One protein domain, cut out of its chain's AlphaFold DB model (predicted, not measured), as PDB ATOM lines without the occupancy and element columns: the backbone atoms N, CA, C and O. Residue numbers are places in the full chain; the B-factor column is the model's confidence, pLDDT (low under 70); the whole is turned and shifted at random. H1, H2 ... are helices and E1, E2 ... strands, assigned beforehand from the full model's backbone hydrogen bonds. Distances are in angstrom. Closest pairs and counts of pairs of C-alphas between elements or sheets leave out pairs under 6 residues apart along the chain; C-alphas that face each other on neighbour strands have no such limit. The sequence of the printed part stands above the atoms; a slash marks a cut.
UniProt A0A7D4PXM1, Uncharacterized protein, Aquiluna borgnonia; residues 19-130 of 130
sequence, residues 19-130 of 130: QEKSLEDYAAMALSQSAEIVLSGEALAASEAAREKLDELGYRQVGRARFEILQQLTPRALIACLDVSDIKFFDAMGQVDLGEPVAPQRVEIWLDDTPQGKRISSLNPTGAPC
ATOM      1  N   GLN A  19     246.369 253.226 225.621       41.97
ATOM      2  CA  GLN A  19     246.941 253.846 224.427       41.97
ATOM      3  C   GLN A  19     246.382 253.247 223.126       41.97
ATOM      4  O   GLN A  19     246.104 253.990 222.194       41.97
ATOM      5  N   GLU A  20     246.145 251.930 223.088       44.81
ATOM      6  CA  GLU A  20     245.578 251.235 221.917       44.81
ATOM      7  C   GLU A  20     244.136 251.670 221.637       44.81
ATOM      8  O   GLU A  20     243.829 252.068 220.519       44.81
ATOM      9  N   LYS A  21     243.290 251.717 222.677       46.38
ATOM     10  CA  LYS A  21     241.902 252.193 222.564       46.38
ATOM     11  C   LYS A  21     241.844 253.652 222.110       46.38
ATOM     12  O   LYS A  21     241.077 254.004 221.226       46.38
ATOM     13  N   SER A  22     242.714 254.489 222.674       54.78
ATOM     14  CA  SER A  22     242.798 255.901 222.312       54.78
ATOM     15  C   SER A  22     243.212 256.110 220.853       54.78
ATOM     16  O   SER A  22     242.684 257.002 220.201       54.78
ATOM     17  N   LEU A  23     244.152 255.313 220.340       53.81
ATOM     18  CA  LEU A  23     244.629 255.418 218.962       53.81
ATOM     19  C   LEU A  23     243.595 254.943 217.948       53.81
ATOM     20  O   LEU A  23     243.450 255.595 216.922       53.81
ATOM     21  N   GLU A  24     242.874 253.858 218.228       56.19
ATOM     22  CA  GLU A  24     241.749 253.412 217.396       56.19
ATOM     23  C   GLU A  24     240.656 254.478 217.335       56.19
ATOM     24  O   GLU A  24     240.206 254.831 216.243       56.19
ATOM     25  N   ASP A  25     240.305 255.060 218.485       57.97
ATOM     26  CA  ASP A  25     239.328 256.141 218.571       57.97
ATOM     27  C   ASP A  25     239.800 257.358 217.747       57.97
ATOM     28  O   ASP A  25     239.074 257.832 216.872       57.97
ATOM     29  N   TYR A  26     241.047 257.816 217.916       58.50
ATOM     30  CA  TYR A  26     241.598 258.955 217.161       58.50
ATOM     31  C   TYR A  26     241.757 258.677 215.661       58.50
ATOM     32  O   TYR A  26     241.461 259.546 214.833       58.50
ATOM     33  N   ALA A  27     242.208 257.473 215.302       58.78
ATOM     34  CA  ALA A  27     242.315 257.016 213.922       58.78
ATOM     35  C   ALA A  27     240.949 257.045 213.249       58.78
ATOM     36  O   ALA A  27     240.831 257.545 212.138       58.78
ATOM     37  N   ALA A  28     239.911 256.561 213.927       59.53
ATOM     38  CA  ALA A  28     238.567 256.510 213.387       59.53
ATOM     39  C   ALA A  28     238.005 257.924 213.136       59.53
ATOM     40  O   ALA A  28     237.472 258.196 212.059       59.53
ATOM     41  N   MET A  29     238.218 258.873 214.055       57.06
ATOM     42  CA  MET A  29     237.772 260.264 213.878       57.06
ATOM     43  C   MET A  29     238.416 260.978 212.687       57.06
ATOM     44  O   MET A  29     237.765 261.759 211.983       57.06
ATOM     45  N   ALA A  30     239.702 260.707 212.456       57.25
ATOM     46  CA  ALA A  30     240.512 261.273 211.382       57.25
ATOM     47  C   ALA A  30     239.987 261.014 209.964       57.25
ATOM     48  O   ALA A  30     240.410 261.679 209.012       57.25
ATOM     49  N   LEU A  31     239.087 260.043 209.827       57.50
ATOM     50  CA  LEU A  31     238.658 259.458 208.558       57.50
ATOM     51  C   LEU A  31     237.315 259.995 208.070       57.50
ATOM     52  O   LEU A  31     236.907 259.709 206.949       57.50
ATOM     53  N   SER A  32     236.648 260.828 208.869       50.31
ATOM     54  CA  SER A  32     235.287 261.292 208.586       50.31
ATOM     55  C   SER A  32     235.176 262.475 207.602       50.31
ATOM     56  O   SER A  32     234.057 262.883 207.294       50.31
ATOM     57  N   GLN A  33     236.283 263.035 207.072       45.06
ATOM     58  CA  GLN A  33     236.248 264.308 206.314       45.06
ATOM     59  C   GLN A  33     236.931 264.353 204.922       45.06
ATOM     60  O   GLN A  33     237.174 265.444 204.404       45.06
ATOM     61  N   SER A  34     237.161 263.233 204.220       39.50
ATOM     62  CA  SER A  34     237.265 263.279 202.741       39.50
ATOM     63  C   SER A  34     237.008 261.934 202.058       39.50
ATOM     64  O   SER A  34     237.482 260.909 202.536       39.50
ATOM     65  N   ALA A  35     236.351 261.961 200.890       40.56
ATOM     66  CA  ALA A  35     236.436 260.900 199.876       40.56
ATOM     67  C   ALA A  35     237.920 260.504 199.696       40.56
ATOM     68  O   ALA A  35     238.757 261.389 199.555       40.56
ATOM     69  N   GLU A  36     238.363 259.254 199.812       50.94
ATOM     70  CA  GLU A  36     237.841 258.014 199.229       50.94
ATOM     71  C   GLU A  36     238.191 256.805 200.132       50.94
ATOM     72  O   GLU A  36     238.638 255.760 199.673       50.94
ATOM     73  N   ILE A  37     238.036 256.958 201.450       61.09
ATOM     74  CA  ILE A  37     238.108 255.852 202.414       61.09
ATOM     75  C   ILE A  37     236.818 255.883 203.214       61.09
ATOM     76  O   ILE A  37     236.556 256.828 203.952       61.09
ATOM     77  N   VAL A  38     235.982 254.867 203.024       75.19
ATOM     78  CA  VAL A  38     234.681 254.803 203.685       75.19
ATOM     79  C   VAL A  38     234.749 253.775 204.801       75.19
ATOM     80  O   VAL A  38     235.138 252.634 204.563       75.19
ATOM     81  N   LEU A  39     234.380 254.185 206.012       80.25
ATOM     82  CA  LEU A  39     234.328 253.288 207.161       80.25
ATOM     83  C   LEU A  39     233.087 252.386 207.103       80.25
ATOM     84  O   LEU A  39     232.036 252.741 206.550       80.25
ATOM     85  N   SER A  40     233.212 251.205 207.686       84.31
ATOM     86  CA  SER A  40     232.119 250.282 207.982       84.31
ATOM     87  C   SER A  40     232.355 249.618 209.335       84.31
ATOM     88  O   SER A  40     233.406 249.790 209.946       84.31
ATOM     89  N   GLY A  41     231.355 248.871 209.806       83.81
ATOM     90  CA  GLY A  41     231.501 248.004 210.971       83.81
ATOM     91  C   GLY A  41     232.015 248.733 212.214       83.81
ATOM     92  O   GLY A  41     231.512 249.797 212.578       83.81
ATOM     93  N   GLU A  42     233.018 248.136 212.852       83.38
ATOM     94  CA  GLU A  42     233.594 248.597 214.117       83.38
ATOM     95  C   GLU A  42     234.335 249.928 213.959       83.38
ATOM     96  O   GLU A  42     234.153 250.823 214.783       83.38
ATOM     97  N   ALA A  43     235.074 250.113 212.861       81.94
ATOM     98  CA  ALA A  43     235.765 251.369 212.576       81.94
ATOM     99  C   ALA A  43     234.795 252.560 212.468       81.94
ATOM    100  O   ALA A  43     235.089 253.649 212.963       81.94
ATOM    101  N   LEU A  44     233.619 252.366 211.855       81.56
ATOM    102  CA  LEU A  44     232.594 253.414 211.801       81.56
ATOM    103  C   LEU A  44     232.024 253.712 213.194       81.56
ATOM    104  O   LEU A  44     231.935 254.878 213.573       81.56
ATOM    105  N   ALA A  45     231.681 252.677 213.963       83.00
ATOM    106  CA  ALA A  45     231.129 252.843 215.306       83.00
ATOM    107  C   ALA A  45     232.106 253.567 216.251       83.00
ATOM    108  O   ALA A  45     231.703 254.473 216.980       83.00
ATOM    109  N   ALA A  46     233.398 253.226 216.195       78.56
ATOM    110  CA  ALA A  46     234.445 253.914 216.949       78.56
ATOM    111  C   ALA A  46     234.568 255.389 216.529       78.56
ATOM    112  O   ALA A  46     234.616 256.276 217.381       78.56
ATOM    113  N   SER A  47     234.526 255.675 215.219       80.94
ATOM    114  CA  SER A  47     234.562 257.053 214.714       80.94
ATOM    115  C   SER A  47     233.383 257.881 215.218       80.94
ATOM    116  O   SER A  47     233.554 259.067 215.501       80.94
ATOM    117  N   GLU A  48     232.186 257.298 215.270       82.81
ATOM    118  CA  GLU A  48     230.981 257.986 215.732       82.81
ATOM    119  C   GLU A  48     231.037 258.265 217.235       82.81
ATOM    120  O   GLU A  48     230.781 259.401 217.636       82.81
ATOM    121  N   ALA A  49     231.447 257.282 218.042       81.06
ATOM    122  CA  ALA A  49     231.590 257.433 219.489       81.06
ATOM    123  C   ALA A  49     232.648 258.484 219.860       81.06
ATOM    124  O   ALA A  49     232.444 259.315 220.745       81.06
ATOM    125  N   ALA A  50     233.777 258.489 219.155       81.06
ATOM    126  CA  ALA A  50     234.838 259.452 219.396       81.06
ATOM    127  C   ALA A  50     234.435 260.873 218.942       81.06
ATOM    128  O   ALA A  50     234.714 261.851 219.641       81.06
ATOM    129  N   ARG A  51     233.676 261.004 217.837       82.75
ATOM    130  CA  ARG A  51     233.053 262.281 217.437       82.75
ATOM    131  C   ARG A  51     232.080 262.794 218.491       82.75
ATOM    132  O   ARG A  51     232.194 263.950 218.882       82.75
ATOM    133  N   GLU A  52     231.168 261.945 218.963       86.12
ATOM    134  CA  GLU A  52     230.239 262.294 220.042       86.12
ATOM    135  C   GLU A  52     231.007 262.784 221.273       86.12
ATOM    136  O   GLU A  52     230.653 263.804 221.862       86.12
ATOM    137  N   LYS A  53     232.136 262.139 221.597       83.88
ATOM    138  CA  LYS A  53     232.955 262.557 222.730       83.88
ATOM    139  C   LYS A  53     233.583 263.939 222.565       83.88
ATOM    140  O   LYS A  53     233.647 264.690 223.538       83.88
ATOM    141  N   LEU A  54     234.060 264.291 221.372       84.50
ATOM    142  CA  LEU A  54     234.556 265.646 221.124       84.50
ATOM    143  C   LEU A  54     233.435 266.679 221.172       84.50
ATOM    144  O   LEU A  54     233.631 267.736 221.768       84.50
ATOM    145  N   ASP A  55     232.269 266.358 220.611       86.25
ATOM    146  CA  ASP A  55     231.107 267.245 220.632       86.25
ATOM    147  C   ASP A  55     230.656 267.530 222.079       86.25
ATOM    148  O   ASP A  55     230.428 268.689 222.432       86.25
ATOM    149  N   GLU A  56     230.617 266.511 222.952       90.12
ATOM    150  CA  GLU A  56     230.360 266.669 224.396       90.12
ATOM    151  C   GLU A  56     231.349 267.622 225.077       90.12
ATOM    152  O   GLU A  56     230.989 268.360 225.997       90.12
ATOM    153  N   LEU A  57     232.609 267.589 224.645       88.62
ATOM    154  CA  LEU A  57     233.682 268.419 225.182       88.62
ATOM    155  C   LEU A  57     233.749 269.808 224.520       88.62
ATOM    156  O   LEU A  57     234.589 270.623 224.895       88.62
ATOM    157  N   GLY A  58     232.862 270.097 223.561       91.19
ATOM    158  CA  GLY A  58     232.835 271.362 222.828       91.19
ATOM    159  C   GLY A  58     233.966 271.508 221.807       91.19
ATOM    160  O   GLY A  58     234.266 272.628 221.383       91.19
ATOM    161  N   TYR A  59     234.589 270.398 221.411       89.25
ATOM    162  CA  TYR A  59     235.669 270.368 220.436       89.25
ATOM    163  C   TYR A  59     235.165 269.990 219.047       89.25
ATOM    164  O   TYR A  59     234.305 269.136 218.869       89.25
ATOM    165  N   ARG A  60     235.773 270.594 218.032       86.44
ATOM    166  CA  ARG A  60     235.607 270.241 216.625       86.44
ATOM    167  C   ARG A  60     236.943 269.814 216.058       86.44
ATOM    168  O   ARG A  60     237.951 270.487 216.263       86.44
ATOM    169  N   GLN A  61     236.934 268.736 215.294       84.75
ATOM    170  CA  GLN A  61     238.116 268.243 214.607       84.75
ATOM    171  C   GLN A  61     238.174 268.752 213.161       84.75
ATOM    172  O   GLN A  61     237.175 268.728 212.439       84.75
ATOM    173  N   VAL A  62     239.359 269.176 212.726       83.88
ATOM    174  CA  VAL A  62     239.660 269.592 211.351       83.88
ATOM    175  C   VAL A  62     240.981 268.961 210.923       83.88
ATOM    176  O   VAL A  62     241.927 268.930 211.698       83.88
ATOM    177  N   GLY A  63     241.068 268.491 209.684       81.44
ATOM    178  CA  GLY A  63     242.255 267.808 209.163       81.44
ATOM    179  C   GLY A  63     241.909 266.412 208.666       81.44
ATOM    180  O   GLY A  63     240.732 266.068 208.548       81.44
ATOM    181  N   ARG A  64     242.931 265.627 208.315       77.94
ATOM    182  CA  ARG A  64     242.754 264.290 207.734       77.94
ATOM    183  C   ARG A  64     243.841 263.342 208.212       77.94
ATOM    184  O   ARG A  64     245.003 263.739 208.257       77.94
ATOM    185  N   ALA A  65     243.468 262.093 208.480       81.38
ATOM    186  CA  ALA A  65     244.448 261.014 208.545       81.38
ATOM    187  C   ALA A  65     245.047 260.759 207.163       81.38
ATOM    188  O   ALA A  65     244.369 260.851 206.136       81.38
ATOM    189  N   ARG A  66     246.318 260.375 207.159       84.62
ATOM    190  CA  ARG A  66     247.012 259.850 205.989       84.62
ATOM    191  C   ARG A  66     247.362 258.395 206.240       84.62
ATOM    192  O   ARG A  66     247.820 258.050 207.326       84.62
ATOM    193  N   PHE A  67     247.170 257.571 205.216       86.00
ATOM    194  CA  PHE A  67     247.675 256.207 205.201       86.00
ATOM    195  C   PHE A  67     248.730 256.058 204.125       86.00
ATOM    196  O   PHE A  67     248.461 256.303 202.948       86.00
ATOM    197  N   GLU A  68     249.904 255.595 204.521       90.06
ATOM    198  CA  GLU A  68     250.915 255.098 203.599       90.06
ATOM    199  C   GLU A  68     250.881 253.571 203.626       90.06
ATOM    200  O   GLU A  68     251.230 252.946 204.625       90.06
ATOM    201  N   ILE A  69     250.402 252.954 202.544       89.75
ATOM    202  CA  ILE A  69     250.308 251.494 202.458       89.75
ATOM    203  C   ILE A  69     251.722 250.924 202.349       89.75
ATOM    204  O   ILE A  69     252.415 251.155 201.361       89.75
ATOM    205  N   LEU A  70     252.121 250.132 203.342       91.12
ATOM    206  CA  LEU A  70     253.422 249.468 203.365       91.12
ATOM    207  C   LEU A  70     253.368 248.107 202.675       91.12
ATOM    208  O   LEU A  70     254.297 247.712 201.972       91.12
ATOM    209  N   GLN A  71     252.293 247.354 202.916       91.56
ATOM    210  CA  GLN A  71     252.187 245.978 202.453       91.56
ATOM    211  C   GLN A  71     250.731 245.538 202.328       91.56
ATOM    212  O   GLN A  71     249.957 245.662 203.270       91.56
ATOM    213  N   GLN A  72     250.368 244.925 201.202       91.62
ATOM    214  CA  GLN A  72     249.119 244.171 201.097       91.62
ATOM    215  C   GLN A  72     249.347 242.750 201.637       91.62
ATOM    216  O   GLN A  72     250.216 242.041 201.131       91.62
ATOM    217  N   LEU A  73     248.573 242.323 202.638       92.06
ATOM    218  CA  LEU A  73     248.656 240.962 203.189       92.06
ATOM    219  C   LEU A  73     247.730 240.005 202.433       92.06
ATOM    220  O   LEU A  73     248.126 238.919 202.021       92.06
ATOM    221  N   THR A  74     246.483 240.428 202.233       92.50
ATOM    222  CA  THR A  74     245.442 239.695 201.499       92.50
ATOM    223  C   THR A  74     244.559 240.694 200.753       92.50
ATOM    224  O   THR A  74     244.633 241.882 201.046       92.50
ATOM    225  N   PRO A  75     243.638 240.292 199.860       88.94
ATOM    226  CA  PRO A  75     242.680 241.227 199.254       88.94
ATOM    227  C   PRO A  75     241.782 241.994 200.248       88.94
ATOM    228  O   PRO A  75     241.078 242.919 199.835       88.94
ATOM    229  N   ARG A  76     241.765 241.594 201.526       91.31
ATOM    230  CA  ARG A  76     240.961 242.188 202.605       91.31
ATOM    231  C   ARG A  76     241.781 242.664 203.804       91.31
ATOM    232  O   ARG A  76     241.198 243.090 204.789       91.31
ATOM    233  N   ALA A  77     243.105 242.581 203.738       92.19
ATOM    234  CA  ALA A  77     243.979 242.986 204.832       92.19
ATOM    235  C   ALA A  77     245.243 243.645 204.288       92.19
ATOM    236  O   ALA A  77     245.869 243.132 203.352       92.19
ATOM    237  N   LEU A  78     245.631 244.767 204.882       93.12
ATOM    238  CA  LEU A  78     246.857 245.482 204.546       93.12
ATOM    239  C   LEU A  78     247.510 246.068 205.794       93.12
ATOM    240  O   LEU A  78     246.857 246.294 206.805       93.12
ATOM    241  N   ILE A  79     248.805 246.323 205.699       93.06
ATOM    242  CA  ILE A  79     249.576 247.078 206.675       93.06
ATOM    243  C   ILE A  79     249.820 248.470 206.107       93.06
ATOM    244  O   ILE A  79     250.285 248.608 204.969       93.06
ATOM    245  N   ALA A  80     249.565 249.492 206.917       90.81
ATOM    246  CA  ALA A  80     249.832 250.879 206.575       90.81
ATOM    247  C   ALA A  80     250.475 251.633 207.741       90.81
ATOM    248  O   ALA A  80     250.368 251.234 208.899       90.81
ATOM    249  N   CYS A  81     251.114 252.748 207.417       91.88
ATOM    250  CA  CYS A  81     251.428 253.794 208.372       91.88
ATOM    251  C   CYS A  81     250.276 254.780 208.446       91.88
ATOM    252  O   CYS A  81     249.928 255.396 207.439       91.88
ATOM    253  N   LEU A  82     249.685 254.903 209.630       88.94
ATOM    254  CA  LEU A  82     248.683 255.902 209.959       88.94
ATOM    255  C   LEU A  82     249.382 257.135 210.526       88.94
ATOM    256  O   LEU A  82     250.027 257.070 211.572       88.94
ATOM    257  N   ASP A  83     249.184 258.263 209.864       87.19
ATOM    258  CA  ASP A  83     249.645 259.565 210.314       87.19
ATOM    259  C   ASP A  83     248.448 260.494 210.549       87.19
ATOM    260  O   ASP A  83     247.662 260.776 209.641       87.19
ATOM    261  N   VAL A  84     248.323 260.957 211.791       84.25
ATOM    262  CA  VAL A  84     247.265 261.854 212.273       84.25
ATOM    263  C   VAL A  84     247.798 263.243 212.642       84.25
ATOM    264  O   VAL A  84     247.065 264.051 213.203       84.25
ATOM    265  N   SER A  85     249.058 263.552 212.321       84.56
ATOM    266  CA  SER A  85     249.715 264.816 212.693       84.56
ATOM    267  C   SER A  85     249.077 266.066 212.074       84.56
ATOM    268  O   SER A  85     249.170 267.154 212.639       84.56
ATOM    269  N   ASP A  86     248.383 265.919 210.943       84.25
ATOM    270  CA  ASP A  86     247.659 267.007 210.273       84.25
ATOM    271  C   ASP A  86     246.269 267.277 210.892       84.25
ATOM    272  O   ASP A  86     245.530 268.147 210.415       84.25
ATOM    273  N   ILE A  87     245.883 266.541 211.940       84.25
ATOM    274  CA  ILE A  87     244.617 266.728 212.651       84.25
ATOM    275  C   ILE A  87     244.765 267.796 213.725       84.25
ATOM    276  O   ILE A  87     245.683 267.787 214.538       84.25
ATOM    277  N   LYS A  88     243.804 268.712 213.740       87.00
ATOM    278  CA  LYS A  88     243.722 269.830 214.668       87.00
ATOM    279  C   LYS A  88     242.364 269.847 215.342       87.00
ATOM    280  O   LYS A  88     241.343 269.548 214.718       87.00
ATOM    281  N   PHE A  89     242.355 270.282 216.592       87.94
ATOM    282  CA  PHE A  89     241.143 270.437 217.380       87.94
ATOM    283  C   PHE A  89     240.871 271.913 217.623       87.94
ATOM    284  O   PHE A  89     241.794 272.721 217.710       87.94
ATOM    285  N   PHE A  90     239.596 272.272 217.680       90.81
ATOM    286  CA  PHE A  90     239.144 273.642 217.871       90.81
ATOM    287  C   PHE A  90     238.013 273.691 218.886       90.81
ATOM    288  O   PHE A  90     237.088 272.892 218.792       90.81
ATOM    289  N   ASP A  91     238.035 274.665 219.783       93.12
ATOM    290  CA  ASP A  91     236.911 275.011 220.651       93.12
ATOM    291  C   ASP A  91     236.302 276.367 220.235       93.12
ATOM    292  O   ASP A  91     236.470 276.834 219.100       93.12
ATOM    293  N   ALA A  92     235.547 277.000 221.136       93.12
ATOM    294  CA  ALA A  92     234.979 278.329 220.916       93.12
ATOM    295  C   ALA A  92     236.029 279.461 220.894       93.12
ATOM    296  O   ALA A  92     235.745 280.540 220.373       93.12
ATOM    297  N   MET A  93     237.217 279.240 221.461       94.44
ATOM    298  CA  MET A  93     238.297 280.221 221.575       94.44
ATOM    299  C   MET A  93     239.324 280.103 220.447       94.44
ATOM    300  O   MET A  93     239.998 281.085 220.132       94.44
ATOM    301  N   GLY A  94     239.436 278.941 219.804       92.00
ATOM    302  CA  GLY A  94     240.324 278.748 218.663       92.00
ATOM    303  C   GLY A  94     240.880 277.337 218.598       92.00
ATOM    304  O   GLY A  94     240.210 276.384 218.973       92.00
ATOM    305  N   GLN A  95     242.093 277.196 218.060       91.06
ATOM    306  CA  GLN A  95     242.775 275.904 218.004       91.06
ATOM    307  C   GLN A  95     243.208 275.489 219.415       91.06
ATOM    308  O   GLN A  95     243.837 276.274 220.123       91.06
ATOM    309  N   VAL A  96     242.915 274.246 219.783       89.19
ATOM    310  CA  VAL A  96     243.308 273.630 221.050       89.19
ATOM    311  C   VAL A  96     244.280 272.500 220.755       89.19
ATOM    312  O   VAL A  96     244.072 271.710 219.833       89.19
ATOM    313  N   ASP A  97     245.346 272.440 221.544       85.50
ATOM    314  CA  ASP A  97     246.244 271.298 221.554       85.50
ATOM    315  C   ASP A  97     245.784 270.316 222.637       85.50
ATOM    316  O   ASP A  97     245.746 270.662 223.819       85.50
ATOM    317  N   LEU A  98     245.352 269.122 222.224       78.62
ATOM    318  CA  LEU A  98     244.809 268.104 223.128       78.62
ATOM    319  C   LEU A  98     245.885 267.151 223.672       78.62
ATOM    320  O   LEU A  98     245.552 266.248 224.438       78.62
ATOM    321  N   GLY A  99     247.164 267.334 223.322       79.12
ATOM    322  CA  GLY A  99     248.236 266.500 223.858       79.12
ATOM    323  C   GLY A  99     249.540 266.585 223.075       79.12
ATOM    324  O   GLY A  99     249.788 267.521 222.330       79.12
ATOM    325  N   GLU A 100     250.406 265.595 223.265       74.94
ATOM    326  CA  GLU A 100     251.635 265.514 222.478       74.94
ATOM    327  C   GLU A 100     251.339 265.102 221.027       74.94
ATOM    328  O   GLU A 100     250.412 264.319 220.787       74.94
ATOM    329  N   PRO A 101     252.145 265.572 220.053       70.56
ATOM    330  CA  PRO A 101     252.054 265.108 218.678       70.56
ATOM    331  C   PRO A 101     252.139 263.583 218.608       70.56
ATOM    332  O   PRO A 101     253.117 262.973 219.047       70.56
ATOM    333  N   VAL A 102     251.115 262.958 218.031       76.00
ATOM    334  CA  VAL A 102     251.082 261.508 217.850       76.00
ATOM    335  C   VAL A 102     252.012 261.148 216.696       76.00
ATOM    336  O   VAL A 102     251.764 261.512 215.545       76.00
ATOM    337  N   ALA A 103     253.099 260.441 217.004       83.69
ATOM    338  CA  ALA A 103     253.987 259.896 215.984       83.69
ATOM    339  C   ALA A 103     253.226 258.898 215.092       83.69
ATOM    340  O   ALA A 103     252.382 258.161 215.620       83.69
ATOM    341  N   PRO A 104     253.537 258.819 213.782       87.56
ATOM    342  CA  PRO A 104     252.919 257.848 212.889       87.56
ATOM    343  C   PRO A 104     252.984 256.427 213.451       87.56
ATOM    344  O   PRO A 104     254.019 255.993 213.959       87.56
ATOM    345  N   GLN A 105     251.864 255.712 213.374       88.38
ATOM    346  CA  GLN A 105     251.719 254.368 213.926       88.38
ATOM    347  C   GLN A 105     251.530 253.357 212.806       88.38
ATOM    348  O   GLN A 105     250.749 253.578 211.878       88.38
ATOM    349  N   ARG A 106     252.194 252.207 212.917       92.00
ATOM    350  CA  ARG A 106     251.923 251.085 212.026       92.00
ATOM    351  C   ARG A 106     250.624 250.408 212.446       92.00
ATOM    352  O   ARG A 106     250.461 250.018 213.604       92.00
ATOM    353  N   VAL A 107     249.716 250.256 211.491       91.50
ATOM    354  CA  VAL A 107     248.389 249.676 211.688       91.50
ATOM    355  C   VAL A 107     248.142 248.541 210.703       91.50
ATOM    356  O   VAL A 107     248.578 248.582 209.550       91.50
ATOM    357  N   GLU A 108     247.422 247.525 211.161       93.69
ATOM    358  CA  GLU A 108     246.775 246.534 210.313       93.69
ATOM    359  C   GLU A 108     245.343 246.987 210.023       93.69
ATOM    360  O   GLU A 108     244.585 247.316 210.933       93.69
ATOM    361  N   ILE A 109     244.982 247.026 208.744       91.19
ATOM    362  CA  ILE A 109     243.690 247.504 208.258       91.19
ATOM    363  C   ILE A 109     242.938 246.332 207.648       91.19
ATOM    364  O   ILE A 109     243.414 245.703 206.695       91.19
ATOM    365  N   TRP A 110     241.736 246.096 208.166       92.31
ATOM    366  CA  TRP A 110     240.791 245.125 207.630       92.31
ATOM    367  C   TRP A 110     239.780 245.814 206.723       92.31
ATOM    368  O   TRP A 110     239.288 246.903 207.028       92.31
ATOM    369  N   LEU A 111     239.504 245.180 205.583       90.75
ATOM    370  CA  LEU A 111     238.629 245.706 204.550       90.75
ATOM    371  C   LEU A 111     237.419 244.805 204.324       90.75
ATOM    372  O   LEU A 111     237.561 243.614 204.027       90.75
ATOM    373  N   ASP A 112     236.243 245.420 204.325       90.00
ATOM    374  CA  ASP A 112     235.006 244.804 203.869       90.00
ATOM    375  C   ASP A 112     234.760 245.128 202.397       90.00
ATOM    376  O   ASP A 112     234.972 246.254 201.936       90.00
ATOM    377  N   ASP A 113     234.259 244.146 201.649       86.25
ATOM    378  CA  ASP A 113     233.755 244.373 200.299       86.25
ATOM    379  C   ASP A 113     232.295 244.843 200.384       86.25
ATOM    380  O   ASP A 113     231.431 244.136 200.901       86.25
ATOM    381  N   THR A 114     232.002 246.023 199.841       82.25
ATOM    382  CA  THR A 114     230.636 246.546 199.716       82.25
ATOM    383  C   THR A 114     230.286 246.786 198.246       82.25
ATOM    384  O   THR A 114     231.191 246.914 197.417       82.25
ATOM    385  N   PRO A 115     228.995 246.926 197.885       79.19
ATOM    386  CA  PRO A 115     228.600 247.293 196.521       79.19
ATOM    387  C   PRO A 115     229.214 248.611 196.016       79.19
ATOM    388  O   PRO A 115     229.231 248.860 194.817       79.19
ATOM    389  N   GLN A 116     229.703 249.458 196.925       76.00
ATOM    390  CA  GLN A 116     230.292 250.769 196.645       76.00
ATOM    391  C   GLN A 116     231.832 250.736 196.623       76.00
ATOM    392  O   GLN A 116     232.454 251.779 196.456       76.00
ATOM    393  N   GLY A 117     232.446 249.560 196.801       79.50
ATOM    394  CA  GLY A 117     233.895 249.382 196.889       79.50
ATOM    395  C   GLY A 117     234.350 248.813 198.233       79.50
ATOM    396  O   GLY A 117     233.540 248.357 199.047       79.50
ATOM    397  N   LYS A 118     235.667 248.822 198.456       82.06
ATOM    398  CA  LYS A 118     236.268 248.374 199.716       82.06
ATOM    399  C   LYS A 118     236.117 249.445 200.791       82.06
ATOM    400  O   LYS A 118     236.294 250.629 200.516       82.06
ATOM    401  N   ARG A 119     235.799 249.016 202.005       87.69
ATOM    402  CA  ARG A 119     235.619 249.874 203.177       87.69
ATOM    403  C   ARG A 119     236.498 249.412 204.319       87.69
ATOM    404  O   ARG A 119     236.703 248.214 204.445       87.69
ATOM    405  N   ILE A 120     236.993 250.333 205.140       88.00
ATOM    406  CA  ILE A 120     237.750 249.960 206.341       88.00
ATOM    407  C   ILE A 120     236.768 249.526 207.420       88.00
ATOM    408  O   ILE A 120     235.927 250.324 207.834       88.00
ATOM    409  N   SER A 121     236.897 248.284 207.875       89.44
ATOM    410  CA  SER A 121     236.056 247.709 208.922       89.44
ATOM    411  C   SER A 121     236.729 247.652 210.285       89.44
ATOM    412  O   SER A 121     236.036 247.770 211.293       89.44
ATOM    413  N   SER A 122     238.062 247.559 210.316       88.31
ATOM    414  CA  SER A 122     238.868 247.665 211.537       88.31
ATOM    415  C   SER A 122     240.245 248.262 211.255       88.31
ATOM    416  O   SER A 122     240.791 248.088 210.160       88.31
ATOM    417  N   LEU A 123     240.816 248.918 212.265       87.69
ATOM    418  CA  LEU A 123     242.202 249.378 212.310       87.69
ATOM    419  C   LEU A 123     242.811 248.909 213.625       87.69
ATOM    420  O   LEU A 123     242.314 249.306 214.664       87.69
ATOM    421  N   ASN A 124     243.892 248.136 213.577       89.62
ATOM    422  CA  ASN A 124     244.535 247.612 214.778       89.62
ATOM    423  C   ASN A 124     245.995 248.094 214.826       89.62
ATOM    424  O   ASN A 124     246.755 247.801 213.893       89.62
ATOM    425  N   PRO A 125     246.433 248.814 215.873       86.94
ATOM    426  CA  PRO A 125     247.839 249.158 216.055       86.94
ATOM    427  C   PRO A 125     248.693 247.893 216.154       86.94
ATOM    428  O   PRO A 125     248.359 246.966 216.885       86.94
ATOM    429  N   THR A 126     249.827 247.845 215.453       86.75
ATOM    430  CA  THR A 126     250.718 246.673 215.524       86.75
ATOM    431  C   THR A 126     251.828 246.836 216.566       86.75
ATOM    432  O   THR A 126     252.630 245.922 216.745       86.75
ATOM    433  N   GLY A 127     251.950 248.019 217.184       79.94
ATOM    434  CA  GLY A 127     253.019 248.369 218.134       79.94
ATOM    435  C   GLY A 127     254.427 248.441 217.524       79.94
ATOM    436  O   GLY A 127     255.405 248.658 218.237       79.94
ATOM    437  N   ALA A 128     254.542 248.254 216.211       80.69
ATOM    438  CA  ALA A 128     255.792 248.373 215.478       80.69
ATOM    439  C   ALA A 128     255.931 249.797 214.920       80.69
ATOM    440  O   ALA A 128     254.919 250.438 214.630       80.69
ATOM    441  N   PRO A 129     257.164 250.297 214.753       83.12
ATOM    442  CA  PRO A 129     257.368 251.594 214.138       83.12
ATOM    443  C   PRO A 129     256.921 251.582 212.672       83.12
ATOM    444  O   PRO A 129     256.996 250.559 211.974       83.12
ATOM    445  N   CYS A 130     256.468 252.758 212.254       84.25
ATOM    446  CA  CYS A 130     256.691 253.271 210.916       84.25
ATOM    447  C   CYS A 130     258.168 253.689 210.804       84.25
ATOM    448  O   CYS A 130     258.813 253.253 209.834       84.25
TER     449      CYS A 130
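This is residues 19 to 130 of the 130 residues of an uncharacterized protein of Aquiluna borgnonia (UniProt A0A7D4PXM1). A strongly twisted antiparallel sheet of two hairpins, E2 with E3 and E5 with E6, makes one end of the domain, and H1 packs on E6. H2 starts beside E6 and crosses H1, and its far end lies near the small strand pair E1 and E4. The 112 printed residues hold H1, H2, E1, E2, E3, E4, E5 and E6 in chain order; the large sheet runs E2, E3, E5, E6, and the class is mixed, helices and strands. The whole is compact, with a radius of gyration of the C-alphas of 14.0 A and spans of 45 by 32 by 22 A.

E2 is residues 66 to 74, E3 77 to 83, E5 105 to 114, 26.6 A long, and E6 117 to 129, 29.2 A, ending at C-alpha 129 (257.368, 251.594, 214.138). H1 is residues 19 to 29, 15.4 A, from C-alpha 19 (246.941, 253.846, 224.427); H2 is 41 to 56, 23.0 A. E1 is 60 to 62 and E4 88 to 90.

N 68 and O 81 of E2 and E3 are 2.9 A apart, N 80 and O 107 of E3 and E5 3.0 A, and N 110 and O 122 of E5 and E6 3.0 A. E6 bends by 75 degrees at residue 126. H1 is on one face of this sheet, two layers, at a height of 8.8 A over the sheet; its closest C-alphas to E6 are Glu 24 and Leu 123, 6.5 A. H2 is at the sheet's level; the closest C-alphas of H2 and E6, Ala 43 and Ser 122, are 4.9 A apart. H1 and H2 touch, C-alphas 28 and 47 being closest at 4.3 A, about perpendicular at 88 degrees. E1 and E4 are antiparallel, N 60 and O 90 2.8 A apart. In H1 and H2 every O i to N i+4 pair is within hydrogen-bond range.

The farthest C-alphas, Thr 74 and Met 93, are 45.8 A apart. The printed part has no cut; H1 to H2 and E4 to E5 are long links. Residues 19 to 37 are under 70 in pLDDT.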